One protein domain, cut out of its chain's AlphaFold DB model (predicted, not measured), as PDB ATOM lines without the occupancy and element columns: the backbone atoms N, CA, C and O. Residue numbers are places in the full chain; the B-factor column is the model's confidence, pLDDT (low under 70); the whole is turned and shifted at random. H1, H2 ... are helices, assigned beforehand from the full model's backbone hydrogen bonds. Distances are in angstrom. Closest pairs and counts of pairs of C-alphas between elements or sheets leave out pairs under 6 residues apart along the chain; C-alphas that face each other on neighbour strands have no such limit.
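Overview. This is residues 31 to 80 of the 80 residues of the protein "Transcriptional regulator" of Tissierellia bacterium (UniProt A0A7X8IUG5). One long helix, H1, makes the longest axis; H2 crosses its first half at about a right angle, and the short H3 turns off from H2 at a corner, over the same side of H1. The link of residues 52 to 58 folds back from the far end of H1 to H2, and residues 47 to 52 at that end stick out. The printed part has 50 residues with three named helices, in the order H1, H2, H3, and no named strand; the class is all helix. The whole is compact, with a radius of gyration of the C-alphas of 9.6 A, and spans 29 by 19 by 15 A.

Along the chain. Find C-alpha 31 at (41.355, -55.412, 0.026); from there H1, residues 31 to 51, runs 29.7 A to C-alpha 51 at (30.093, -28.105, -3.074), with a kink of 27 degrees near residue 45. H2 is residues 59 to 68, 14.1 A long. H3, residues 70 to 78, is 12.5 A long and ends at C-alpha 78, (23.018, -39.970, -9.123).

Arrangement. Look first at residues 33 to 41 of H1, which alone touch H2; the closest C-alphas are those of Gly 37 and Gly 66, 3.4 A apart. The two lines are about perpendicular, at 89 degrees. H2 and H3 touch only at the corner by their tight link, closest at the C-alphas of Ala 65 and Gly 72, 5.0 A apart, and run opposite ways at a steep tilt of 55 degrees. H1 and H3 are close but not clearly touching: the closest C-alphas, of Leu 41 and Val 73, are 7.4 A apart. Every O i to N i+4 pair is within hydrogen-bond range in H2 and H3, and 15 of 17 in H1.

Size, cuts and confidence. The outline is only just elongated, and the printed part has no cut. The link from H1 to H2 is short. Mean pLDDT of the printed part is 88.6; residue 80 is under 70.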
ATOM      1  N   LEU A  31      40.722 -56.333  -0.920       93.38
ATOM      2  CA  LEU A  31      41.355 -55.412   0.026       93.38
ATOM      3  C   LEU A  31      42.049 -54.247  -0.687       93.38
ATOM      4  O   LEU A  31      41.845 -53.094  -0.314       93.38
ATOM      5  N   LEU A  32      42.830 -54.529  -1.734       94.12
ATOM      6  CA  LEU A  32      43.530 -53.496  -2.501       94.12
ATOM      7  C   LEU A  32      42.557 -52.560  -3.232       94.12
ATOM      8  O   LEU A  32      42.727 -51.344  -3.177       94.12
ATOM      9  N   ASN A  33      41.512 -53.106  -3.860       93.75
ATOM     10  CA  ASN A  33      40.480 -52.300  -4.518       93.75
ATOM     11  C   ASN A  33      39.673 -51.482  -3.501       93.75
ATOM     12  O   ASN A  33      39.406 -50.310  -3.743       93.75
ATOM     13  N   GLY A  34      39.333 -52.063  -2.347       94.12
ATOM     14  CA  GLY A  34      38.664 -51.349  -1.261       94.12
ATOM     15  C   GLY A  34      39.507 -50.191  -0.725       94.12
ATOM     16  O   GLY A  34      38.996 -49.087  -0.573       94.12
ATOM     17  N   LEU A  35      40.810 -50.394  -0.515       95.56
ATOM     18  CA  LEU A  35      41.736 -49.319  -0.135       95.56
ATOM     19  C   LEU A  35      41.800 -48.217  -1.200       95.56
ATOM     20  O   LEU A  35      41.644 -47.041  -0.874       95.56
ATOM     21  N   ALA A  36      41.976 -48.582  -2.471       94.19
ATOM     22  CA  ALA A  36      42.035 -47.621  -3.571       94.19
ATOM     23  C   ALA A  36      40.739 -46.803  -3.695       94.19
ATOM     24  O   ALA A  36      40.774 -45.585  -3.889       94.19
ATOM     25  N   GLY A  37      39.585 -47.441  -3.536       93.94
ATOM     26  CA  GLY A  37      38.312 -46.738  -3.583       93.94
ATOM     27  C   GLY A  37      37.994 -45.934  -2.330       93.94
ATOM     28  O   GLY A  37      37.368 -44.886  -2.451       93.94
ATOM     29  N   ALA A  38      38.484 -46.330  -1.154       94.31
ATOM     30  CA  ALA A  38      38.420 -45.492   0.043       94.31
ATOM     31  C   ALA A  38      39.233 -44.202  -0.148       94.31
ATOM     32  O   ALA A  38      38.736 -43.118   0.152       94.31
ATOM     33  N   VAL A  39      40.436 -44.304  -0.727       94.94
ATOM     34  CA  VAL A  39      41.248 -43.135  -1.113       94.94
ATOM     35  C   VAL A  39      40.509 -42.279  -2.144       94.94
ATOM     36  O   VAL A  39      40.449 -41.061  -2.005       94.94
ATOM     37  N   THR A  40      39.892 -42.906  -3.147       92.19
ATOM     38  CA  THR A  40      39.125 -42.200  -4.185       92.19
ATOM     39  C   THR A  40      37.946 -41.433  -3.582       92.19
ATOM     40  O   THR A  40      37.805 -40.239  -3.834       92.19
ATOM     41  N   LEU A  41      37.133 -42.079  -2.742       93.12
ATOM     42  CA  LEU A  41      36.010 -41.436  -2.054       93.12
ATOM     43  C   LEU A  41      36.471 -40.328  -1.115       93.12
ATOM     44  O   LEU A  41      35.814 -39.295  -1.037       93.12
ATOM     45  N   PHE A  42      37.593 -40.513  -0.422       93.31
ATOM     46  CA  PHE A  42      38.161 -39.479   0.432       93.31
ATOM     47  C   PHE A  42      38.526 -38.225  -0.370       93.31
ATOM     48  O   PHE A  42      38.113 -37.127  -0.003       93.31
ATOM     49  N   LEU A  43      39.231 -38.385  -1.494       92.25
ATOM     50  CA  LEU A  43      39.591 -37.269  -2.375       92.25
ATOM     51  C   LEU A  43      38.354 -36.589  -2.965       92.25
ATOM     52  O   LEU A  43      38.270 -35.361  -2.985       92.25
ATOM     53  N   VAL A  44      37.370 -37.379  -3.399       89.75
ATOM     54  CA  VAL A  44      36.098 -36.851  -3.898       89.75
ATOM     55  C   VAL A  44      35.364 -36.085  -2.811       89.75
ATOM     56  O   VAL A  44      34.883 -35.001  -3.090       89.75
ATOM     57  N   ASN A  45      35.277 -36.594  -1.584       91.44
ATOM     58  CA  ASN A  45      34.615 -35.894  -0.485       91.44
ATOM     59  C   ASN A  45      35.353 -34.625  -0.063       91.44
ATOM     60  O   ASN A  45      34.722 -33.689   0.413       91.44
ATOM     61  N   LEU A  46      36.674 -34.583  -0.235       90.81
ATOM     62  CA  LEU A  46      37.473 -33.404   0.069       90.81
ATOM     63  C   LEU A  46      37.184 -32.266  -0.919       90.81
ATOM     64  O   LEU A  46      36.986 -31.128  -0.502       90.81
ATOM     65  N   VAL A  47      37.096 -32.577  -2.216       89.75
ATOM     66  CA  VAL A  47      36.751 -31.591  -3.257       89.75
ATOM     67  C   VAL A  47      35.243 -31.315  -3.280       89.75
ATOM     68  O   VAL A  47      34.809 -30.170  -3.276       89.75
ATOM     69  N   GLY A  48      34.436 -32.370  -3.269       86.25
ATOM     70  CA  GLY A  48      32.975 -32.348  -3.299       86.25
ATOM     71  C   GLY A  48      32.353 -31.732  -2.050       86.25
ATOM     72  O   GLY A  48      31.325 -31.069  -2.162       86.25
ATOM     73  N   GLY A  49      33.004 -31.838  -0.890       85.00
ATOM     74  CA  GLY A  49      32.567 -31.186   0.344       85.00
ATOM     75  C   GLY A  49      32.507 -29.661   0.223       85.00
ATOM     76  O   GLY A  49      31.620 -29.039   0.802       85.00
ATOM     77  N   MET A  50      33.353 -29.051  -0.618       84.75
ATOM     78  CA  MET A  50      33.270 -27.614  -0.934       84.75
ATOM     79  C   MET A  50      31.980 -27.244  -1.686       84.75
ATOM     80  O   MET A  50      31.552 -26.094  -1.652       84.75
ATOM     81  N   PHE A  51      31.354 -28.224  -2.341       83.62
ATOM     82  CA  PHE A  51      30.093 -28.105  -3.074       83.62
ATOM     83  C   PHE A  51      28.908 -28.734  -2.316       83.62
ATOM     84  O   PHE A  51      27.829 -28.880  -2.886       83.62
ATOM     85  N   GLY A  52      29.090 -29.133  -1.049       82.31
ATOM     86  CA  GLY A  52      28.063 -29.804  -0.238       82.31
ATOM     87  C   GLY A  52      27.827 -31.282  -0.587       82.31
ATOM     88  O   GLY A  52      26.855 -31.879  -0.125       82.31
ATOM     89  N   LEU A  53      28.703 -31.893  -1.389       82.38
ATOM     90  CA  LEU A  53      28.628 -33.295  -1.799       82.38
ATOM     91  C   LEU A  53      29.480 -34.169  -0.866       82.38
ATOM     92  O   LEU A  53      30.707 -34.131  -0.913       82.38
ATOM     93  N   HIS A  54      28.823 -34.998  -0.053       82.19
ATOM     94  CA  HIS A  54      29.488 -35.918   0.879       82.19
ATOM     95  C   HIS A  54      28.983 -37.346   0.717       82.19
ATOM     96  O   HIS A  54      27.908 -37.655   1.220       82.19
ATOM     97  N   LEU A  55      29.733 -38.230   0.070       87.12
ATOM     98  CA  LEU A  55      29.445 -39.665   0.015       87.12
ATOM     99  C   LEU A  55      29.944 -40.383   1.272       87.12
ATOM    100  O   LEU A  55      31.013 -40.086   1.797       87.12
ATOM    101  N   GLU A  56      29.203 -41.377   1.744       90.31
ATOM    102  CA  GLU A  56      29.656 -42.177   2.882       90.31
ATOM    103  C   GLU A  56      30.805 -43.108   2.476       90.31
ATOM    104  O   GLU A  56      30.711 -43.839   1.485       90.31
ATOM    105  N   ILE A  57      31.885 -43.118   3.262       91.25
ATOM    106  CA  ILE A  57      33.035 -44.004   3.049       91.25
ATOM    107  C   ILE A  57      32.763 -45.338   3.755       91.25
ATOM    108  O   ILE A  57      33.232 -45.589   4.861       91.25
ATOM    109  N   THR A  58      31.965 -46.193   3.117       93.06
ATOM    110  CA  THR A  58      31.684 -47.563   3.579       93.06
ATOM    111  C   THR A  58      32.491 -48.577   2.774       93.06
ATOM    112  O   THR A  58      32.942 -48.278   1.670       93.06
ATOM    113  N   ALA A  59      32.657 -49.802   3.285       89.19
ATOM    114  CA  ALA A  59      33.368 -50.857   2.557       89.19
ATOM    115  C   ALA A  59      32.740 -51.143   1.180       89.19
ATOM    116  O   ALA A  59      33.466 -51.317   0.206       89.19
ATOM    117  N   LEU A  60      31.405 -51.135   1.084       90.00
ATOM    118  CA  LEU A  60      30.693 -51.321  -0.181       90.00
ATOM    119  C   LEU A  60      30.969 -50.160  -1.144       90.00
ATOM    120  O   LEU A  60      31.338 -50.394  -2.296       90.00
ATOM    121  N   ASN A  61      30.861 -48.917  -0.661       92.00
ATOM    122  CA  ASN A  61      31.086 -47.748  -1.502       92.00
ATOM    123  C   ASN A  61      32.544 -47.662  -1.962       92.00
ATOM    124  O   ASN A  61      32.819 -47.387  -3.126       92.00
ATOM    125  N   ALA A  62      33.483 -47.956  -1.067       93.44
ATOM    126  CA  ALA A  62      34.899 -48.024  -1.378       93.44
ATOM    127  C   ALA A  62      35.190 -49.135  -2.392       93.44
ATOM    128  O   ALA A  62      35.961 -48.931  -3.317       93.44
ATOM    129  N   LEU A  63      34.539 -50.295  -2.303       92.81
ATOM    130  CA  LEU A  63      34.740 -51.346  -3.295       92.81
ATOM    131  C   LEU A  63      34.252 -50.914  -4.684       92.81
ATOM    132  O   LEU A  63      34.970 -51.094  -5.662       92.81
ATOM    133  N   ILE A  64      33.064 -50.311  -4.773       90.31
ATOM    134  CA  ILE A  64      32.492 -49.842  -6.043       90.31
ATOM    135  C   ILE A  64      33.324 -48.681  -6.609       90.31
ATOM    136  O   ILE A  64      33.691 -48.715  -7.780       90.31
ATOM    137  N   ALA A  65      33.696 -47.693  -5.795       92.88
ATOM    138  CA  ALA A  65      34.569 -46.598  -6.219       92.88
ATOM    139  C   ALA A  65      35.972 -47.093  -6.604       92.88
ATOM    140  O   ALA A  65      36.585 -46.552  -7.516       92.88
ATOM    141  N   GLY A  66      36.482 -48.143  -5.962       90.62
ATOM    142  CA  GLY A  66      37.770 -48.750  -6.299       90.62
ATOM    143  C   GLY A  66      37.730 -49.566  -7.589       90.62
ATOM    144  O   GLY A  66      38.713 -49.598  -8.324       90.62
ATOM    145  N   PHE A  67      36.596 -50.203  -7.888       90.31
ATOM    146  CA  PHE A  67      36.417 -50.998  -9.105       90.31
ATOM    147  C   PHE A  67      36.095 -50.134 -10.329       90.31
ATOM    148  O   PHE A  67      36.619 -50.376 -11.413       90.31
ATOM    149  N   PHE A  68      35.223 -49.140 -10.154       88.69
ATOM    150  CA  PHE A  68      34.714 -48.295 -11.234       88.69
ATOM    151  C   PHE A  68      35.385 -46.919 -11.297       88.69
ATOM    152  O   PHE A  68      35.206 -46.219 -12.288       88.69
ATOM    153  N   GLY A  69      36.145 -46.509 -10.278       86.75
ATOM    154  CA  GLY A  69      36.784 -45.195 -10.211       86.75
ATOM    155  C   GLY A  69      35.778 -44.047 -10.096       86.75
ATOM    156  O   GLY A  69      34.721 -44.162  -9.471       86.75
ATOM    157  N   VAL A  70      36.100 -42.934 -10.760       84.62
ATOM    158  CA  VAL A  70      35.240 -41.742 -10.867       84.62
ATOM    159  C   VAL A  70      33.848 -42.059 -11.450       84.62
ATOM    160  O   VAL A  70      32.869 -41.580 -10.882       84.62
ATOM    161  N   PRO A  71      33.694 -42.898 -12.499       84.00
ATOM    162  CA  PRO A  71      32.378 -43.358 -12.950       84.00
ATOM    163  C   PRO A  71      31.499 -43.935 -11.832       84.00
ATOM    164  O   PRO A  71      30.323 -43.593 -11.741       84.00
ATOM    165  N   GLY A  72      32.066 -44.768 -10.950       87.25
ATOM    166  CA  GLY A  72      31.326 -45.373  -9.836       87.25
ATOM    167  C   GLY A  72      30.825 -44.339  -8.834       87.25
ATOM    168  O   GLY A  72      29.693 -44.421  -8.366       87.25
ATOM    169  N   VAL A  73      31.644 -43.324  -8.568       85.88
ATOM    170  CA  VAL A  73      31.292 -42.183  -7.716       85.88
ATOM    171  C   VAL A  73      30.149 -41.363  -8.323       85.88
ATOM    172  O   VAL A  73      29.217 -40.997  -7.612       85.88
ATOM    173  N   ILE A  74      30.183 -41.101  -9.634       85.94
ATOM    174  CA  ILE A  74      29.117 -40.366 -10.334       85.94
ATOM    175  C   ILE A  74      27.796 -41.134 -10.240       85.94
ATOM    176  O   ILE A  74      26.766 -40.548  -9.916       85.94
ATOM    177  N   VAL A  75      27.827 -42.450 -10.471       84.62
ATOM    178  CA  VAL A  75      26.635 -43.296 -10.343       84.62
ATOM    179  C   VAL A  75      26.101 -43.264  -8.911       84.62
ATOM    180  O   VAL A  75      24.903 -43.088  -8.736       84.62
ATOM    181  N   MET A  76      26.954 -43.353  -7.887       85.75
ATOM    182  CA  MET A  76      26.524 -43.244  -6.483       85.75
ATOM    183  C   MET A  76      25.886 -41.904  -6.138       85.75
ATOM    184  O   MET A  76      24.968 -41.868  -5.327       85.75
ATOM    185  N   LEU A  77      26.389 -40.813  -6.715       82.19
ATOM    186  CA  LEU A  77      25.817 -39.482  -6.525       82.19
ATOM    187  C   LEU A  77      24.458 -39.342  -7.214       82.19
ATOM    188  O   LEU A  77      23.581 -38.681  -6.673       82.19
ATOM    189  N   LEU A  78      24.283 -39.963  -8.383       82.00
ATOM    190  CA  LEU A  78      23.018 -39.970  -9.123       82.00
ATOM    191  C   LEU A  78      21.965 -40.896  -8.507       82.00
ATOM    192  O   LEU A  78      20.777 -40.622  -8.620       82.00
ATOM    193  N   LEU A  79      22.398 -42.008  -7.910       78.38
ATOM    194  CA  LEU A  79      21.521 -43.019  -7.313       78.38
ATOM    195  C   LEU A  79      21.123 -42.693  -5.865       78.38
ATOM    196  O   LEU A  79      20.468 -43.511  -5.221       78.38
ATOM    197  N   ARG A  80      21.596 -41.559  -5.345       64.31
ATOM    198  CA  ARG A  80      21.429 -41.157  -3.956       64.31
ATOM    199  C   ARG A  80      20.059 -40.572  -3.652       64.31
ATOM    200  O   ARG A  80      19.489 -39.899  -4.537       64.31
TER     201      ARG A  80